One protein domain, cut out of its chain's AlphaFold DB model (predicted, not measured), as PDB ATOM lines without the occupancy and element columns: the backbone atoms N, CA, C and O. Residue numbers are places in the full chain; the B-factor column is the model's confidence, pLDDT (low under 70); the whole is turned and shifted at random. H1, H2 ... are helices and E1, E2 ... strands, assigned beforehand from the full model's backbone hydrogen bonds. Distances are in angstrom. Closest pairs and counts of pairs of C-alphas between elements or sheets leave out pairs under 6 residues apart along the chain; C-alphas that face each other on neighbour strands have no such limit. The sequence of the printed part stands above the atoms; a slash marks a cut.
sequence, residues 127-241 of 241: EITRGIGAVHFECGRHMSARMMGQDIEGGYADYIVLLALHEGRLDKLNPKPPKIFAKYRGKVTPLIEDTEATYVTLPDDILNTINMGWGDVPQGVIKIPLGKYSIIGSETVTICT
ATOM      1  N   GLU A 127     177.081 237.231 298.090       89.81
ATOM      2  CA  GLU A 127     175.888 237.704 297.390       89.81
ATOM      3  C   GLU A 127     175.724 236.960 296.065       89.81
ATOM      4  O   GLU A 127     176.654 236.869 295.264       89.81
ATOM      5  N   ILE A 128     174.527 236.423 295.834       90.12
ATOM      6  CA  ILE A 128     174.140 235.791 294.573       90.12
ATOM      7  C   ILE A 128     172.973 236.561 293.962       90.12
ATOM      8  O   ILE A 128     171.955 236.798 294.611       90.12
ATOM      9  N   THR A 129     173.108 236.947 292.699       89.25
ATOM     10  CA  THR A 129     172.123 237.777 291.993       89.25
ATOM     11  C   THR A 129     171.424 236.971 290.905       89.25
ATOM     12  O   THR A 129     172.056 236.187 290.189       89.25
ATOM     13  N   ARG A 130     170.111 237.165 290.746       86.38
ATOM     14  CA  ARG A 130     169.320 236.508 289.696       86.38
ATOM     15  C   ARG A 130     169.916 236.794 288.314       86.38
ATOM     16  O   ARG A 130     170.110 237.945 287.935       86.38
ATOM     17  N   GLY A 131     170.129 235.732 287.538       75.00
ATOM     18  CA  GLY A 131     170.651 235.814 286.170       75.00
ATOM     19  C   GLY A 131     172.179 235.814 286.070       75.00
ATOM     20  O   GLY A 131     172.698 235.697 284.962       75.00
ATOM     21  N   ILE A 132     172.894 235.871 287.198       82.94
ATOM     22  CA  ILE A 132     174.344 235.655 287.243       82.94
ATOM     23  C   ILE A 132     174.636 234.144 287.336       82.94
ATOM     24  O   ILE A 132     173.778 233.335 287.715       82.94
ATOM     25  N   GLY A 133     175.832 233.748 286.898       83.88
ATOM     26  CA  GLY A 133     176.347 232.392 287.079       83.88
ATOM     27  C   GLY A 133     176.496 232.006 288.553       83.88
ATOM     28  O   GLY A 133     176.283 232.808 289.461       83.88
ATOM     29  N   ALA A 134     176.849 230.749 288.785       88.69
ATOM     30  CA  ALA A 134     177.086 230.212 290.113       88.69
ATOM     31  C   ALA A 134     178.280 230.895 290.792       88.69
ATOM     32  O   ALA A 134     179.310 231.150 290.165       88.69
ATOM     33  N   VAL A 135     178.136 231.160 292.088       89.00
ATOM     34  CA  VAL A 135     179.194 231.695 292.947       89.00
ATOM     35  C   VAL A 135     179.718 230.565 293.818       89.00
ATOM     36  O   VAL A 135     178.934 229.892 294.487       89.00
ATOM     37  N   HIS A 136     181.034 230.369 293.806       86.94
ATOM     38  CA  HIS A 136     181.717 229.372 294.625       86.94
ATOM     39  C   HIS A 136     182.170 229.976 295.953       86.94
ATOM     40  O   HIS A 136     182.678 231.097 295.988       86.94
ATOM     41  N   PHE A 137     182.018 229.216 297.032       83.62
ATOM     42  CA  PHE A 137     182.420 229.598 298.382       83.62
ATOM     43  C   PHE A 137     182.839 228.367 299.193       83.62
ATOM     44  O   PHE A 137     182.499 227.229 298.863       83.62
ATOM     45  N   GLU A 138     183.597 228.602 300.262       76.62
ATOM     46  CA  GLU A 138     184.015 227.567 301.208       76.62
ATOM     47  C   GLU A 138     183.327 227.811 302.552       76.62
ATOM     48  O   GLU A 138     183.383 228.903 303.115       76.62
ATOM     49  N   CYS A 139     182.670 226.786 303.085       70.25
ATOM     50  CA  CYS A 139     182.109 226.816 304.438       70.25
ATOM     51  C   CYS A 139     182.343 225.462 305.112       70.25
ATOM     52  O   CYS A 139     181.430 224.700 305.390       70.25
ATOM     53  N   GLY A 140     183.610 225.084 305.268       71.75
ATOM     54  CA  GLY A 140     184.001 223.733 305.690       71.75
ATOM     55  C   GLY A 140     183.893 222.672 304.586       71.75
ATOM     56  O   GLY A 140     184.567 221.652 304.675       71.75
ATOM     57  N   ARG A 141     183.110 222.920 303.528       75.25
ATOM     58  CA  ARG A 141     183.106 222.176 302.258       75.25
ATOM     59  C   ARG A 141     183.101 223.152 301.079       75.25
ATOM     60  O   ARG A 141     182.605 224.275 301.225       75.25
ATOM     61  N   HIS A 142     183.580 222.688 299.922       82.88
ATOM     62  CA  HIS A 142     183.524 223.447 298.676       82.88
ATOM     63  C   HIS A 142     182.106 223.404 298.108       82.88
ATOM     64  O   HIS A 142     181.571 222.331 297.813       82.88
ATOM     65  N   MET A 143     181.492 224.576 297.965       86.25
ATOM     66  CA  MET A 143     180.108 224.707 297.527       86.25
ATOM     67  C   MET A 143     179.972 225.767 296.445       86.25
ATOM     68  O   MET A 143     180.765 226.706 296.365       86.25
ATOM     69  N   SER A 144     178.923 225.642 295.640       90.31
ATOM     70  CA  SER A 144     178.455 226.727 294.786       90.31
ATOM     71  C   SER A 144     176.969 226.968 294.969       90.31
ATOM     72  O   SER A 144     176.203 226.047 295.267       90.31
ATOM     73  N   ALA A 145     176.558 228.221 294.788       91.50
ATOM     74  CA  ALA A 145     175.158 228.603 294.804       91.50
ATOM     75  C   ALA A 145     174.789 229.484 293.614       91.50
ATOM     76  O   ALA A 145     175.587 230.292 293.138       91.50
ATOM     77  N   ARG A 146     173.544 229.348 293.156       91.44
ATOM     78  CA  ARG A 146     172.983 230.146 292.064       91.44
ATOM     79  C   ARG A 146     171.532 230.506 292.353       91.44
ATOM     80  O   ARG A 146     170.737 229.643 292.719       91.44
ATOM     81  N   MET A 147     171.181 231.776 292.161       90.44
ATOM     82  CA  MET A 147     169.804 232.252 292.285       90.44
ATOM     83  C   MET A 147     169.078 232.132 290.947       90.44
ATOM     84  O   MET A 147     169.546 232.639 289.927       90.44
ATOM     85  N   MET A 148     167.897 231.519 290.972       87.81
ATOM     86  CA  MET A 148     167.011 231.401 289.816       87.81
ATOM     87  C   MET A 148     165.636 231.980 290.158       87.81
ATOM     88  O   MET A 148     165.209 231.964 291.314       87.81
ATOM     89  N   GLY A 149     164.941 232.497 289.148       86.56
ATOM     90  CA  GLY A 149     163.582 233.012 289.285       86.56
ATOM     91  C   GLY A 149     162.764 232.667 288.051       86.56
ATOM     92  O   GLY A 149     163.230 232.908 286.936       86.56
ATOM     93  N   GLN A 150     161.573 232.103 288.252       84.19
ATOM     94  CA  GLN A 150     160.618 231.836 287.178       84.19
ATOM     95  C   GLN A 150     159.508 232.872 287.216       84.19
ATOM     96  O   GLN A 150     158.815 232.987 288.225       84.19
ATOM     97  N   ASP A 151     159.334 233.593 286.114       84.81
ATOM     98  CA  ASP A 151     158.276 234.587 285.996       84.81
ATOM     99  C   ASP A 151     156.905 233.896 285.932       84.81
ATOM    100  O   ASP A 151     156.705 232.903 285.230       84.81
ATOM    101  N   ILE A 152     155.967 234.431 286.703       83.44
ATOM    102  CA  ILE A 152     154.570 234.025 286.808       83.44
ATOM    103  C   ILE A 152     153.711 235.199 286.316       83.44
ATOM    104  O   ILE A 152     154.116 236.365 286.360       83.44
ATOM    105  N   GLU A 153     152.497 234.905 285.856       81.94
ATOM    106  CA  GLU A 153     151.511 235.926 285.506       81.94
ATOM    107  C   GLU A 153     151.301 236.953 286.634       81.94
ATOM    108  O   GLU A 153     151.333 236.640 287.826       81.94
ATOM    109  N   GLY A 154     151.082 238.212 286.245       81.19
ATOM    110  CA  GLY A 154     150.845 239.312 287.183       81.19
ATOM    111  C   GLY A 154     152.105 239.999 287.725       81.19
ATOM    112  O   GLY A 154     151.998 240.755 288.686       81.19
ATOM    113  N   GLY A 155     153.283 239.770 287.128       83.62
ATOM    114  CA  GLY A 155     154.529 240.458 287.508       83.62
ATOM    115  C   GLY A 155     155.205 239.890 288.760       83.62
ATOM    116  O   GLY A 155     155.981 240.580 289.422       83.62
ATOM    117  N   TYR A 156     154.899 238.637 289.093       86.56
ATOM    118  CA  TYR A 156     155.522 237.894 290.185       86.56
ATOM    119  C   TYR A 156     156.529 236.894 289.630       86.56
ATOM    120  O   TYR A 156     156.414 236.467 288.490       86.56
ATOM    121  N   ALA A 157     157.494 236.488 290.445       86.75
ATOM    122  CA  ALA A 157     158.358 235.359 290.150       86.75
ATOM    123  C   ALA A 157     158.501 234.453 291.374       86.75
ATOM    124  O   ALA A 157     158.474 234.923 292.516       86.75
ATOM    125  N   ASP A 158     158.641 233.152 291.125       88.56
ATOM    126  CA  ASP A 158     159.011 232.175 292.148       88.56
ATOM    127  C   ASP A 158     160.531 232.051 292.192       88.56
ATOM    128  O   ASP A 158     161.160 231.725 291.179       88.56
ATOM    129  N   TYR A 159     161.120 232.352 293.347       89.81
ATOM    130  CA  TYR A 159     162.566 232.408 293.514       89.81
ATOM    131  C   TYR A 159     163.086 231.172 294.232       89.81
ATOM    132  O   TYR A 159     162.562 230.769 295.275       89.81
ATOM    133  N   ILE A 160     164.176 230.619 293.707       90.19
ATOM    134  CA  ILE A 160     164.886 229.491 294.304       90.19
ATOM    135  C   ILE A 160     166.383 229.764 294.385       90.19
ATOM    136  O   ILE A 160     166.963 230.441 293.531       90.19
ATOM    137  N   VAL A 161     167.016 229.173 295.392       91.81
ATOM    138  CA  VAL A 161     168.468 228.999 295.444       91.81
ATOM    139  C   VAL A 161     168.778 227.556 295.088       91.81
ATOM    140  O   VAL A 161     168.203 226.629 295.659       91.81
ATOM    141  N   LEU A 162     169.678 227.381 294.129       91.00
ATOM    142  CA  LEU A 162     170.307 226.105 293.837       91.00
ATOM    143  C   LEU A 162     171.641 226.045 294.565       91.00
ATOM    144  O   LEU A 162     172.381 227.027 294.552       91.00
ATOM    145  N   LEU A 163     171.932 224.899 295.168       90.44
ATOM    146  CA  LEU A 163     173.151 224.657 295.924       90.44
ATOM    147  C   LEU A 163     173.754 223.319 295.484       90.44
ATOM    148  O   LEU A 163     173.042 222.315 295.395       90.44
ATOM    149  N   ALA A 164     175.053 223.307 295.198       88.81
ATOM    150  CA  ALA A 164     175.800 222.106 294.846       88.81
ATOM    151  C   ALA A 164     177.016 221.953 295.762       88.81
ATOM    152  O   ALA A 164     177.684 222.933 296.094       88.81
ATOM    153  N   LEU A 165     177.278 220.710 296.169       86.25
ATOM    154  CA  LEU A 165     178.512 220.327 296.841       86.25
ATOM    155  C   LEU A 165     179.463 219.764 295.793       86.25
ATOM    156  O   LEU A 165     179.055 218.974 294.941       86.25
ATOM    157  N   HIS A 166     180.727 220.147 295.882       83.62
ATOM    158  CA  HIS A 166     181.757 219.733 294.941       83.62
ATOM    159  C   HIS A 166     182.795 218.868 295.633       83.62
ATOM    160  O   HIS A 166     182.969 218.973 296.845       83.62
ATOM    161  N   GLU A 167     183.495 218.040 294.857       72.38
ATOM    162  CA  GLU A 167     184.645 217.310 295.384       72.38
ATOM    163  C   GLU A 167     185.737 218.316 295.785       72.38
ATOM    164  O   GLU A 167     186.397 218.946 294.955       72.38
ATOM    165  N   GLY A 168     185.894 218.499 297.090       61.75
ATOM    166  CA  GLY A 168     186.892 219.345 297.714       61.75
ATOM    167  C   GLY A 168     188.031 218.510 298.292       61.75
ATOM    168  O   GLY A 168     187.849 217.407 298.804       61.75
ATOM    169  N   ARG A 169     189.255 219.051 298.306       54.66
ATOM    170  CA  ARG A 169     190.412 218.345 298.903       54.66
ATOM    171  C   ARG A 169     190.289 218.117 300.423       54.66
ATOM    172  O   ARG A 169     191.056 217.319 300.959       54.66
ATOM    173  N   LEU A 170     189.332 218.775 301.084       51.69
ATOM    174  CA  LEU A 170     189.006 218.639 302.510       51.69
ATOM    175  C   LEU A 170     187.915 217.590 302.800       51.69
ATOM    176  O   LEU A 170     187.711 217.247 303.964       51.69
ATOM    177  N   ASP A 171     187.277 217.005 301.780       51.91
ATOM    178  CA  ASP A 171     186.217 215.996 301.959       51.91
ATOM    179  C   ASP A 171     186.719 214.742 302.696       51.91
ATOM    180  O   ASP A 171     185.963 214.046 303.371       51.91
ATOM    181  N   LYS A 172     188.037 214.501 302.659       53.53
ATOM    182  CA  LYS A 172     188.721 213.424 303.394       53.53
ATOM    183  C   LYS A 172     188.690 213.592 304.919       53.53
ATOM    184  O   LYS A 172     189.005 212.639 305.626       53.53
ATOM    185  N   LEU A 173     188.341 214.778 305.424       51.44
ATOM    186  CA  LEU A 173     188.248 215.080 306.858       51.44
ATOM    187  C   LEU A 173     186.819 214.951 307.409       51.44
ATOM    188  O   LEU A 173     186.618 215.152 308.603       51.44
ATOM    189  N   ASN A 174     185.847 214.606 306.555       52.06
ATOM    190  CA  ASN A 174     184.432 214.415 306.887       52.06
ATOM    191  C   ASN A 174     183.857 215.513 307.820       52.06
ATOM    192  O   ASN A 174     183.345 215.211 308.902       52.06
ATOM    193  N   PRO A 175     183.984 216.806 307.459       59.47
ATOM    194  CA  PRO A 175     183.542 217.897 308.318       59.47
ATOM    195  C   PRO A 175     182.015 217.890 308.459       59.47
ATOM    196  O   PRO A 175     181.298 217.628 307.485       59.47
ATOM    197  N   LYS A 176     181.524 218.213 309.667       59.81
ATOM    198  CA  LYS A 176     180.088 218.397 309.939       59.81
ATOM    199  C   LYS A 176     179.485 219.393 308.941       59.81
ATOM    200  O   LYS A 176     180.173 220.355 308.586       59.81
ATOM    201  N   PRO A 177     178.228 219.201 308.507       61.44
ATOM    202  CA  PRO A 177     177.586 220.128 307.591       61.44
ATOM    203  C   PRO A 177     177.581 221.543 308.186       61.44
ATOM    204  O   PRO A 177     177.261 221.721 309.368       61.44
ATOM    205  N   PRO A 178     177.963 222.559 307.399       68.69
ATOM    206  CA  PRO A 178     177.938 223.930 307.867       68.69
ATOM    207  C   PRO A 178     176.494 224.394 308.036       68.69
ATOM    208  O   PRO A 178     175.635 224.157 307.185       68.69
ATOM    209  N   LYS A 179     176.229 225.106 309.132       80.06
ATOM    210  CA  LYS A 179     174.965 225.822 309.304       80.06
ATOM    211  C   LYS A 179     175.033 227.086 308.465       80.06
ATOM    212  O   LYS A 179     175.732 228.023 308.831       80.06
ATOM    213  N   ILE A 180     174.354 227.067 307.325       86.00
ATOM    214  CA  ILE A 180     174.301 228.183 306.381       86.00
ATOM    215  C   ILE A 180     172.858 228.569 306.072       86.00
ATOM    216  O   ILE A 180     171.958 227.726 306.014       86.00
ATOM    217  N   PHE A 181     172.649 229.863 305.852       89.19
ATOM    218  CA  PHE A 181     171.348 230.483 305.659       89.19
ATOM    219  C   PHE A 181     171.355 231.401 304.438       89.19
ATOM    220  O   PHE A 181     172.335 232.094 304.173       89.19
ATOM    221  N   ALA A 182     170.226 231.464 303.739       91.00
ATOM    222  CA  ALA A 182     169.932 232.492 302.752       91.00
ATOM    223  C   ALA A 182     169.081 233.594 303.385       91.00
ATOM    224  O   ALA A 182     167.985 233.342 303.895       91.00
ATOM    225  N   LYS A 183     169.575 234.828 303.313       92.56
ATOM    226  CA  LYS A 183     168.844 236.047 303.653       92.56
ATOM    227  C   LYS A 183     168.286 236.658 302.374       92.56
ATOM    228  O   LYS A 183     169.040 237.055 301.489       92.56
ATOM    229  N   TYR A 184     166.964 236.745 302.288       92.38
ATOM    230  CA  TYR A 184     166.270 237.328 301.143       92.38
ATOM    231  C   TYR A 184     165.026 238.085 301.598       92.38
ATOM    232  O   TYR A 184     164.184 237.529 302.302       92.38
ATOM    233  N   ARG A 185     164.921 239.369 301.224       88.00
ATOM    234  CA  ARG A 185     163.795 240.259 301.579       88.00
ATOM    235  C   ARG A 185     163.413 240.209 303.072       88.00
ATOM    236  O   ARG A 185     162.241 240.170 303.429       88.00
ATOM    237  N   GLY A 186     164.419 240.178 303.951       83.94
ATOM    238  CA  GLY A 186     164.243 240.134 305.410       83.94
ATOM    239  C   GLY A 186     163.890 238.759 305.990       83.94
ATOM    240  O   GLY A 186     163.863 238.610 307.209       83.94
ATOM    241  N   LYS A 187     163.666 237.742 305.149       88.94
ATOM    242  CA  LYS A 187     163.469 236.353 305.572       88.94
ATOM    243  C   LYS A 187     164.807 235.618 305.616       88.94
ATOM    244  O   LYS A 187     165.640 235.785 304.726       88.94
ATOM    245  N   VAL A 188     164.986 234.789 306.641       90.31
ATOM    246  CA  VAL A 188     166.132 233.885 306.797       90.31
ATOM    247  C   VAL A 188     165.653 232.459 306.540       90.31
ATOM    248  O   VAL A 188     164.722 232.001 307.202       90.31
ATOM    249  N   THR A 189     166.272 231.771 305.585       89.81
ATOM    250  CA  THR A 189     165.927 230.394 305.202       89.81
ATOM    251  C   THR A 189     167.162 229.503 305.364       89.81
ATOM    252  O   THR A 189     168.194 229.833 304.779       89.81
ATOM    253  N   PRO A 190     167.113 228.402 306.137       87.75
ATOM    254  CA  PRO A 190     168.233 227.463 306.224       87.75
ATOM    255  C   PRO A 190     168.483 226.798 304.864       87.75
ATOM    256  O   PRO A 190     167.538 226.457 304.154       87.75
ATOM    257  N   LEU A 191     169.756 226.647 304.487       83.94
ATOM    258  CA  LEU A 191     170.150 226.026 303.214       83.94
ATOM    259  C   LEU A 191     170.511 224.544 303.354       83.94
ATOM    260  O   LEU A 191     170.387 223.794 302.389       83.94
ATOM    261  N   ILE A 192     170.946 224.133 304.545       77.88
ATOM    262  CA  ILE A 192     171.266 222.749 304.899       77.88
ATOM    263  C   ILE A 192     170.591 222.455 306.241       77.88
ATOM    264  O   ILE A 192     170.797 223.184 307.212       77.88
ATOM    265  N   GLU A 193     169.775 221.404 306.289       65.00
ATOM    266  CA  GLU A 193     169.245 220.831 307.533       65.00
ATOM    267  C   GLU A 193     170.151 219.651 307.943       65.00
ATOM    268  O   GLU A 193     170.737 219.016 307.071       65.00
ATOM    269  N   ASP A 194     170.321 219.389 309.247       57.09
ATOM    270  CA  ASP A 194     171.335 218.494 309.868       57.09
ATOM    271  C   ASP A 194     171.265 216.984 309.461       57.09
ATOM    272  O   ASP A 194     171.720 216.104 310.195       57.09
ATOM    273  N   THR A 195     170.702 216.622 308.308       54.00
ATOM    274  CA  THR A 195     170.558 215.240 307.830       54.00
ATOM    275  C   THR A 195     171.658 214.864 306.826       54.00
ATOM    276  O   THR A 195     171.512 214.993 305.617       54.00
ATOM    277  N   GLU A 196     172.773 214.319 307.329       52.72
ATOM    278  CA  GLU A 196     173.953 213.878 306.549       52.72
ATOM    279  C   GLU A 196     173.707 212.776 305.487       52.72
ATOM    280  O   GLU A 196     174.635 212.391 304.781       52.72
ATOM    281  N   ALA A 197     172.501 212.227 305.337       48.62
ATOM    282  CA  ALA A 197     172.341 210.926 304.682       48.62
ATOM    283  C   ALA A 197     172.356 210.911 303.134       48.62
ATOM    284  O   ALA A 197     172.300 209.819 302.571       48.62
ATOM    285  N   THR A 198     172.419 212.041 302.413       55.84
ATOM    286  CA  THR A 198     172.113 212.025 300.958       55.84
ATOM    287  C   THR A 198     172.777 213.103 300.081       55.84
ATOM    288  O   THR A 198     172.274 213.382 298.991       55.84
ATOM    289  N   TYR A 199     173.907 213.709 300.470       68.00
ATOM    290  CA  TYR A 199     174.578 214.683 299.588       68.00
ATOM    291  C   TYR A 199     175.554 214.014 298.612       68.00
ATOM    292  O   TYR A 199     176.469 213.300 299.016       68.00
ATOM    293  N   VAL A 200     175.350 214.268 297.319       76.81
ATOM    294  CA  VAL A 200     176.177 213.769 296.212       76.81
ATOM    295  C   VAL A 200     177.116 214.888 295.764       76.81
ATOM    296  O   VAL A 200     176.677 216.029 295.621       76.81
ATOM    297  N   THR A 201     178.393 214.573 295.545       82.88
ATOM    298  CA  THR A 201     179.357 215.516 294.966       82.88
ATOM    299  C   THR A 201     179.112 215.680 293.468       82.88
ATOM    300  O   THR A 201     178.848 214.713 292.753       82.88
ATOM    301  N   LEU A 202     179.187 216.918 292.987       84.56
ATOM    302  CA  LEU A 202     178.896 217.287 291.604       84.56
ATOM    303  C   LEU A 202     180.058 218.078 290.979       84.56
ATOM    304  O   LEU A 202     180.818 218.713 291.712       84.56
ATOM    305  N   PRO A 203     180.187 218.097 289.637       85.31
ATOM    306  CA  PRO A 203     181.153 218.950 288.942       85.31
ATOM    307  C   PRO A 203     180.994 220.435 289.294       85.31
ATOM    308  O   PRO A 203     179.875 220.900 289.519       85.31
ATOM    309  N   ASP A 204     182.100 221.182 289.312       83.06
ATOM    310  CA  ASP A 204     182.135 222.602 289.704       83.06
ATOM    311  C   ASP A 204     181.194 223.482 288.861       83.06
ATOM    312  O   ASP A 204     180.559 224.403 289.364       83.06
ATOM    313  N   ASP A 205     181.037 223.178 287.578       84.50
ATOM    314  CA  ASP A 205     180.246 223.961 286.631       84.50
ATOM    315  C   ASP A 205     178.763 223.560 286.564       84.50
ATOM    316  O   ASP A 205     177.986 224.204 285.850       84.50
ATOM    317  N   ILE A 206     178.330 222.551 287.332       87.50
ATOM    318  CA  ILE A 206     176.998 221.937 287.213       87.50
ATOM    319  C   ILE A 206     175.855 222.954 287.290       87.50
ATOM    320  O   ILE A 206     174.919 222.898 286.493       87.50
ATOM    321  N   LEU A 207     175.940 223.936 288.191       87.06
ATOM    322  CA  LEU A 207     174.887 224.936 288.368       87.06
ATOM    323  C   LEU A 207     174.789 225.911 287.190       87.06
ATOM    324  O   LEU A 207     173.711 226.455 286.946       87.06
ATOM    325  N   ASN A 208     175.873 226.124 286.442       86.31
ATOM    326  CA  ASN A 208     175.882 226.979 285.253       86.31
ATOM    327  C   ASN A 208     175.231 226.300 284.044       86.31
ATOM    328  O   ASN A 208     174.707 226.992 283.174       86.31
ATOM    329  N   THR A 209     175.193 224.966 284.021       84.00
ATOM    330  CA  THR A 209     174.543 224.191 282.948       84.00
ATOM    331  C   THR A 209     173.012 224.213 283.013       84.00
ATOM    332  O   THR A 209     172.343 223.873 282.039       84.00
ATOM    333  N   ILE A 210     172.436 224.643 284.143       83.75
ATOM    334  CA  ILE A 210     170.986 224.656 284.363       83.75
ATOM    335  C   ILE A 210     170.364 225.885 283.685       83.75
ATOM    336  O   ILE A 210     170.706 227.032 283.992       83.75
ATOM    337  N   ASN A 211     169.409 225.634 282.785       75.81
ATOM    338  CA  ASN A 211     168.659 226.669 282.075       75.81
ATOM    339  C   ASN A 211     167.462 227.191 282.895       75.81
ATOM    340  O   ASN A 211     166.910 226.503 283.749       75.81
ATOM    341  N   MET A 212     167.013 228.412 282.584       61.84
ATOM    342  CA  MET A 212     165.976 229.167 283.320       61.84
ATOM    343  C   MET A 212     164.567 228.526 283.332       61.84
ATOM    344  O   MET A 212     163.679 229.024 284.015       61.84
ATOM    345  N   GLY A 213     164.346 227.428 282.598       58.22
ATOM    346  CA  GLY A 213     163.029 226.821 282.359       58.22
ATOM    347  C   GLY A 213     162.649 225.621 283.238       58.22
ATOM    348  O   GLY A 213     161.749 224.888 282.848       58.22
ATOM    349  N   TRP A 214     163.332 225.374 284.365       61.66
ATOM    350  CA  TRP A 214     163.088 224.231 285.278       61.66
ATOM    351  C   TRP A 214     163.080 222.828 284.627       61.66
ATOM    352  O   TRP A 214     162.662 221.861 285.264       61.66
ATOM    353  N   GLY A 215     163.573 222.685 283.396       56.19
ATOM    354  CA  GLY A 215     163.782 221.386 282.762       56.19
ATOM    355  C   GLY A 215     165.038 220.734 283.330       56.19
ATOM    356  O   GLY A 215     166.133 221.225 283.084       56.19
ATOM    357  N   ASP A 216     164.839 219.677 284.116       68.62
ATOM    358  CA  ASP A 216     165.840 218.744 284.647       68.62
ATOM    359  C   ASP A 216     166.995 219.370 285.441       68.62
ATOM    360  O   ASP A 216     168.136 219.466 284.998       68.62
ATOM    361  N   VAL A 217     166.711 219.736 286.695       78.44
ATOM    362  CA  VAL A 217     167.791 219.952 287.667       78.44
ATOM    363  C   VAL A 217     168.458 218.601 287.966       78.44
ATOM    364  O   VAL A 217     167.748 217.687 288.398       78.44
ATOM    365  N   PRO A 218     169.787 218.473 287.784       83.12
ATOM    366  CA  PRO A 218     170.509 217.225 288.006       83.12
ATOM    367  C   PRO A 218     170.296 216.648 289.408       83.12
ATOM    368  O   PRO A 218     170.197 217.382 290.398       83.12
ATOM    369  N   GLN A 219     170.262 215.317 289.502       82.00
ATOM    370  CA  GLN A 219     170.205 214.615 290.782       82.00
ATOM    371  C   GLN A 219     171.408 215.017 291.653       82.00
ATOM    372  O   GLN A 219     172.542 214.999 291.188       82.00
ATOM    373  N   GLY A 220     171.154 215.380 292.913       82.50
ATOM    374  CA  GLY A 220     172.180 215.839 293.861       82.50
ATOM    375  C   GLY A 220     172.234 217.357 294.059       82.50
ATOM    376  O   GLY A 220     172.741 217.804 295.084       82.50
ATOM    377  N   VAL A 221     171.665 218.159 293.146       88.12
ATOM    378  CA  VAL A 221     171.526 219.611 293.352       88.12
ATOM    379  C   VAL A 221     170.391 219.879 294.339       88.12
ATOM    380  O   VAL A 221     169.253 219.443 294.141       88.12
ATOM    381  N   ILE A 222     170.686 220.639 295.390       88.06
ATOM    382  CA  ILE A 222     169.720 221.008 296.425       88.06
ATOM    383  C   ILE A 222     168.933 222.231 295.944       88.06
ATOM    384  O   ILE A 222     169.512 223.212 295.474       88.06
ATOM    385  N   LYS A 223     167.603 222.176 296.073       88.88
ATOM    386  CA  LYS A 223     166.687 223.267 295.708       88.88
ATOM    387  C   LYS A 223     166.067 223.856 296.964       88.88
ATOM    388  O   LYS A 223     165.347 223.154 297.669       88.88
ATOM    389  N   ILE A 224     166.288 225.143 297.200       89.62
ATOM    390  CA  ILE A 224     165.704 225.849 298.336       89.62
ATOM    391  C   ILE A 224     164.723 226.911 297.825       89.62
ATOM    392  O   ILE A 224     165.158 227.891 297.215       89.62
ATOM    393  N   PRO A 225     163.405 226.756 298.055       90.00
ATOM    394  CA  PRO A 225     162.428 227.770 297.686       90.00
ATOM    395  C   PRO A 225     162.520 228.982 298.615       90.00
ATOM    396  O   PRO A 225     162.386 228.874 299.834       90.00
ATOM    397  N   LEU A 226     162.706 230.164 298.031       88.25
ATOM    398  CA  LEU A 226     162.652 231.437 298.752       88.25
ATOM    399  C   LEU A 226     161.222 231.988 298.817       88.25
ATOM    400  O   LEU A 226     160.872 232.690 299.773       88.25
ATOM    401  N   GLY A 227     160.395 231.628 297.829       87.31
ATOM    402  CA  GLY A 227     158.981 231.969 297.722       87.31
ATOM    403  C   GLY A 227     158.661 232.878 296.534       87.31
ATOM    404  O   GLY A 227     159.538 233.275 295.764       87.31
ATOM    405  N   LYS A 228     157.378 233.234 296.429       88.81
ATOM    406  CA  LYS A 228     156.826 234.060 295.352       88.81
ATOM    407  C   LYS A 228     156.841 235.532 295.733       88.81
ATOM    408  O   LYS A 228     156.249 235.913 296.742       88.81
ATOM    409  N   TYR A 229     157.471 236.361 294.907       87.69
ATOM    410  CA  TYR A 229     157.581 237.800 295.141       87.69
ATOM    411  C   TYR A 229     157.393 238.593 293.849       87.69
ATOM    412  O   TYR A 229     157.633 238.077 292.762       87.69
ATOM    413  N   SER A 230     156.973 239.853 293.962       85.19
ATOM    414  CA  SER A 230     156.931 240.781 292.829       85.19
ATOM    415  C   SER A 230     158.331 240.981 292.244       85.19
ATOM    416  O   SER A 230     159.302 241.077 292.997       85.19
ATOM    417  N   ILE A 231     158.443 241.047 290.919       81.81
ATOM    418  CA  ILE A 231     159.716 241.274 290.226       81.81
ATOM    419  C   ILE A 231     160.092 242.752 290.382       81.81
ATOM    420  O   ILE A 231     159.410 243.620 289.836       81.81
ATOM    421  N   ILE A 232     161.154 243.052 291.140       74.38
ATOM    422  CA  ILE A 232     161.619 244.425 291.369       74.38
ATOM    423  C   ILE A 232     163.110 244.507 291.036       74.38
ATOM    424  O   ILE A 232     163.970 244.227 291.865       74.38
ATOM    425  N   GLY A 233     163.425 244.946 289.817       76.56
ATOM    426  CA  GLY A 233     164.809 245.168 289.398       76.56
ATOM    427  C   GLY A 233     165.682 243.911 289.500       76.56
ATOM    428  O   GLY A 233     165.262 242.816 289.128       76.56
ATOM    429  N   SER A 234     166.922 244.090 289.958       79.50
ATOM    430  CA  SER A 234     167.872 242.997 290.168       79.50
ATOM    431  C   SER A 234     167.704 242.419 291.574       79.50
ATOM    432  O   SER A 234     167.919 243.110 292.568       79.50
ATOM    433  N   GLU A 235     167.315 241.149 291.661       87.69
ATOM    434  CA  GLU A 235     167.108 240.463 292.937       87.69
ATOM    435  C   GLU A 235     168.399 239.778 293.384       87.69
ATOM    436  O   GLU A 235     169.021 239.055 292.602       87.69
ATOM    437  N   THR A 236     168.777 239.984 294.645       89.50
ATOM    438  CA  THR A 236     170.003 239.434 295.239       89.50
ATOM    439  C   THR A 236     169.692 238.748 296.565       89.50
ATOM    440  O   THR A 236     168.857 239.216 297.342       89.50
ATOM    441  N   VAL A 237     170.360 237.627 296.816       92.62
ATOM    442  CA  VAL A 237     170.279 236.833 298.046       92.62
ATOM    443  C   VAL A 237     171.658 236.813 298.687       92.62
ATOM    444  O   VAL A 237     172.653 236.580 298.005       92.62
ATOM    445  N   THR A 238     171.719 237.006 300.001       93.00
ATOM    446  CA  THR A 238     172.967 236.886 300.762       93.00
ATOM    447  C   THR A 238     173.012 235.526 301.440       93.00
ATOM    448  O   THR A 238     172.125 235.199 302.230       93.00
ATOM    449  N   ILE A 239     174.043 234.736 301.164       89.94
ATOM    450  CA  ILE A 239     174.333 233.500 301.889       89.94
ATOM    451  C   ILE A 239     175.282 233.841 303.032       89.94
ATOM    452  O   ILE A 239     176.275 234.532 302.817       89.94
ATOM    453  N   CYS A 240     174.986 233.380 304.243       87.31
ATOM    454  CA  CYS A 240     175.839 233.573 305.414       87.31
ATOM    455  C   CYS A 240     175.782 232.368 306.361       87.31
ATOM    456  O   CYS A 240     174.882 231.534 306.250       87.31
ATOM    457  N   THR A 241     176.737 232.289 307.285       81.31
ATOM    458  CA  THR A 241     176.662 231.424 308.472       81.31
ATOM    459  C   THR A 241     175.826 232.050 309.585       81.31
ATOM    460  O   THR A 241     175.534 233.272 309.510       81.31
TER     461      THR A 241
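AT A GLANCE: This is residues 127 to 241 of the 241 residues of the protein "TRAF-type domain-containing protein" of Amphimedon queenslandica (UniProt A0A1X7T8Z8). Picture a sandwich of two sheets face to face, a small one of short strands, E1 E8 E5 E6, and a larger, strongly twisted one, E2 E3 E4 E7, whose long hairpin of E3 and E4 runs along the longest axis. The small helix H1 only grazes the larger sheet. The 115 printed residues hold E1 E2 E3 E4 E5 E6 H1 E7 E8 in that order, both sheets all antiparallel; the class is mostly strand, with under half of the residues in named elements. The whole is compact, radius of gyration of the C-alphas 14.2 A, spanning 48 by 29 by 22 A.

IN THESE COORDINATES: Find C-alpha 127 at (175.888, 237.704, 297.390), where E1, residues 127 to 129, begins. Next come E2, 135 to 138, E3, 142 to 152, 33.0 A long, and E4, 156 to 166, 32.3 A. Read on to E5, 181 to 184, E6, 187 to 190, H1, 206 to 209, and E7, 222 to 230, 23.8 A. E8, 236 to 240, ends at C-alpha 240, (175.839, 233.573, 305.414).

HOW THE PARTS SIT: E2 E3 E4 form a meander, each strand the antiparallel neighbour of the one before: see N 137 and O 143, 2.9 A, then N 148 and O 160, 2.9 A. E7 pairs with E4 at N 161 and O 224, 2.9 A. In the other sheet look at N 128 and O 237, 2.9 A, N 183 and O 238, 2.8 A, and N 182 and O 189, 2.8 A. The facing parts are 8.3 A centre to centre. H1, too short for an O i to N i+4 pair, comes closest to E3 at C-alphas 207 and 146, 6.7 A.

THE WHOLE: The farthest C-alphas, Gly 154 and Leu 173, are 48.7 A apart. The printed part has no cut. The links E4 to E5, E6 to H1 and H1 to E7 are long; pLDDT is under 70 at residues 168 to 178, 193 to 199 and 212 to 216.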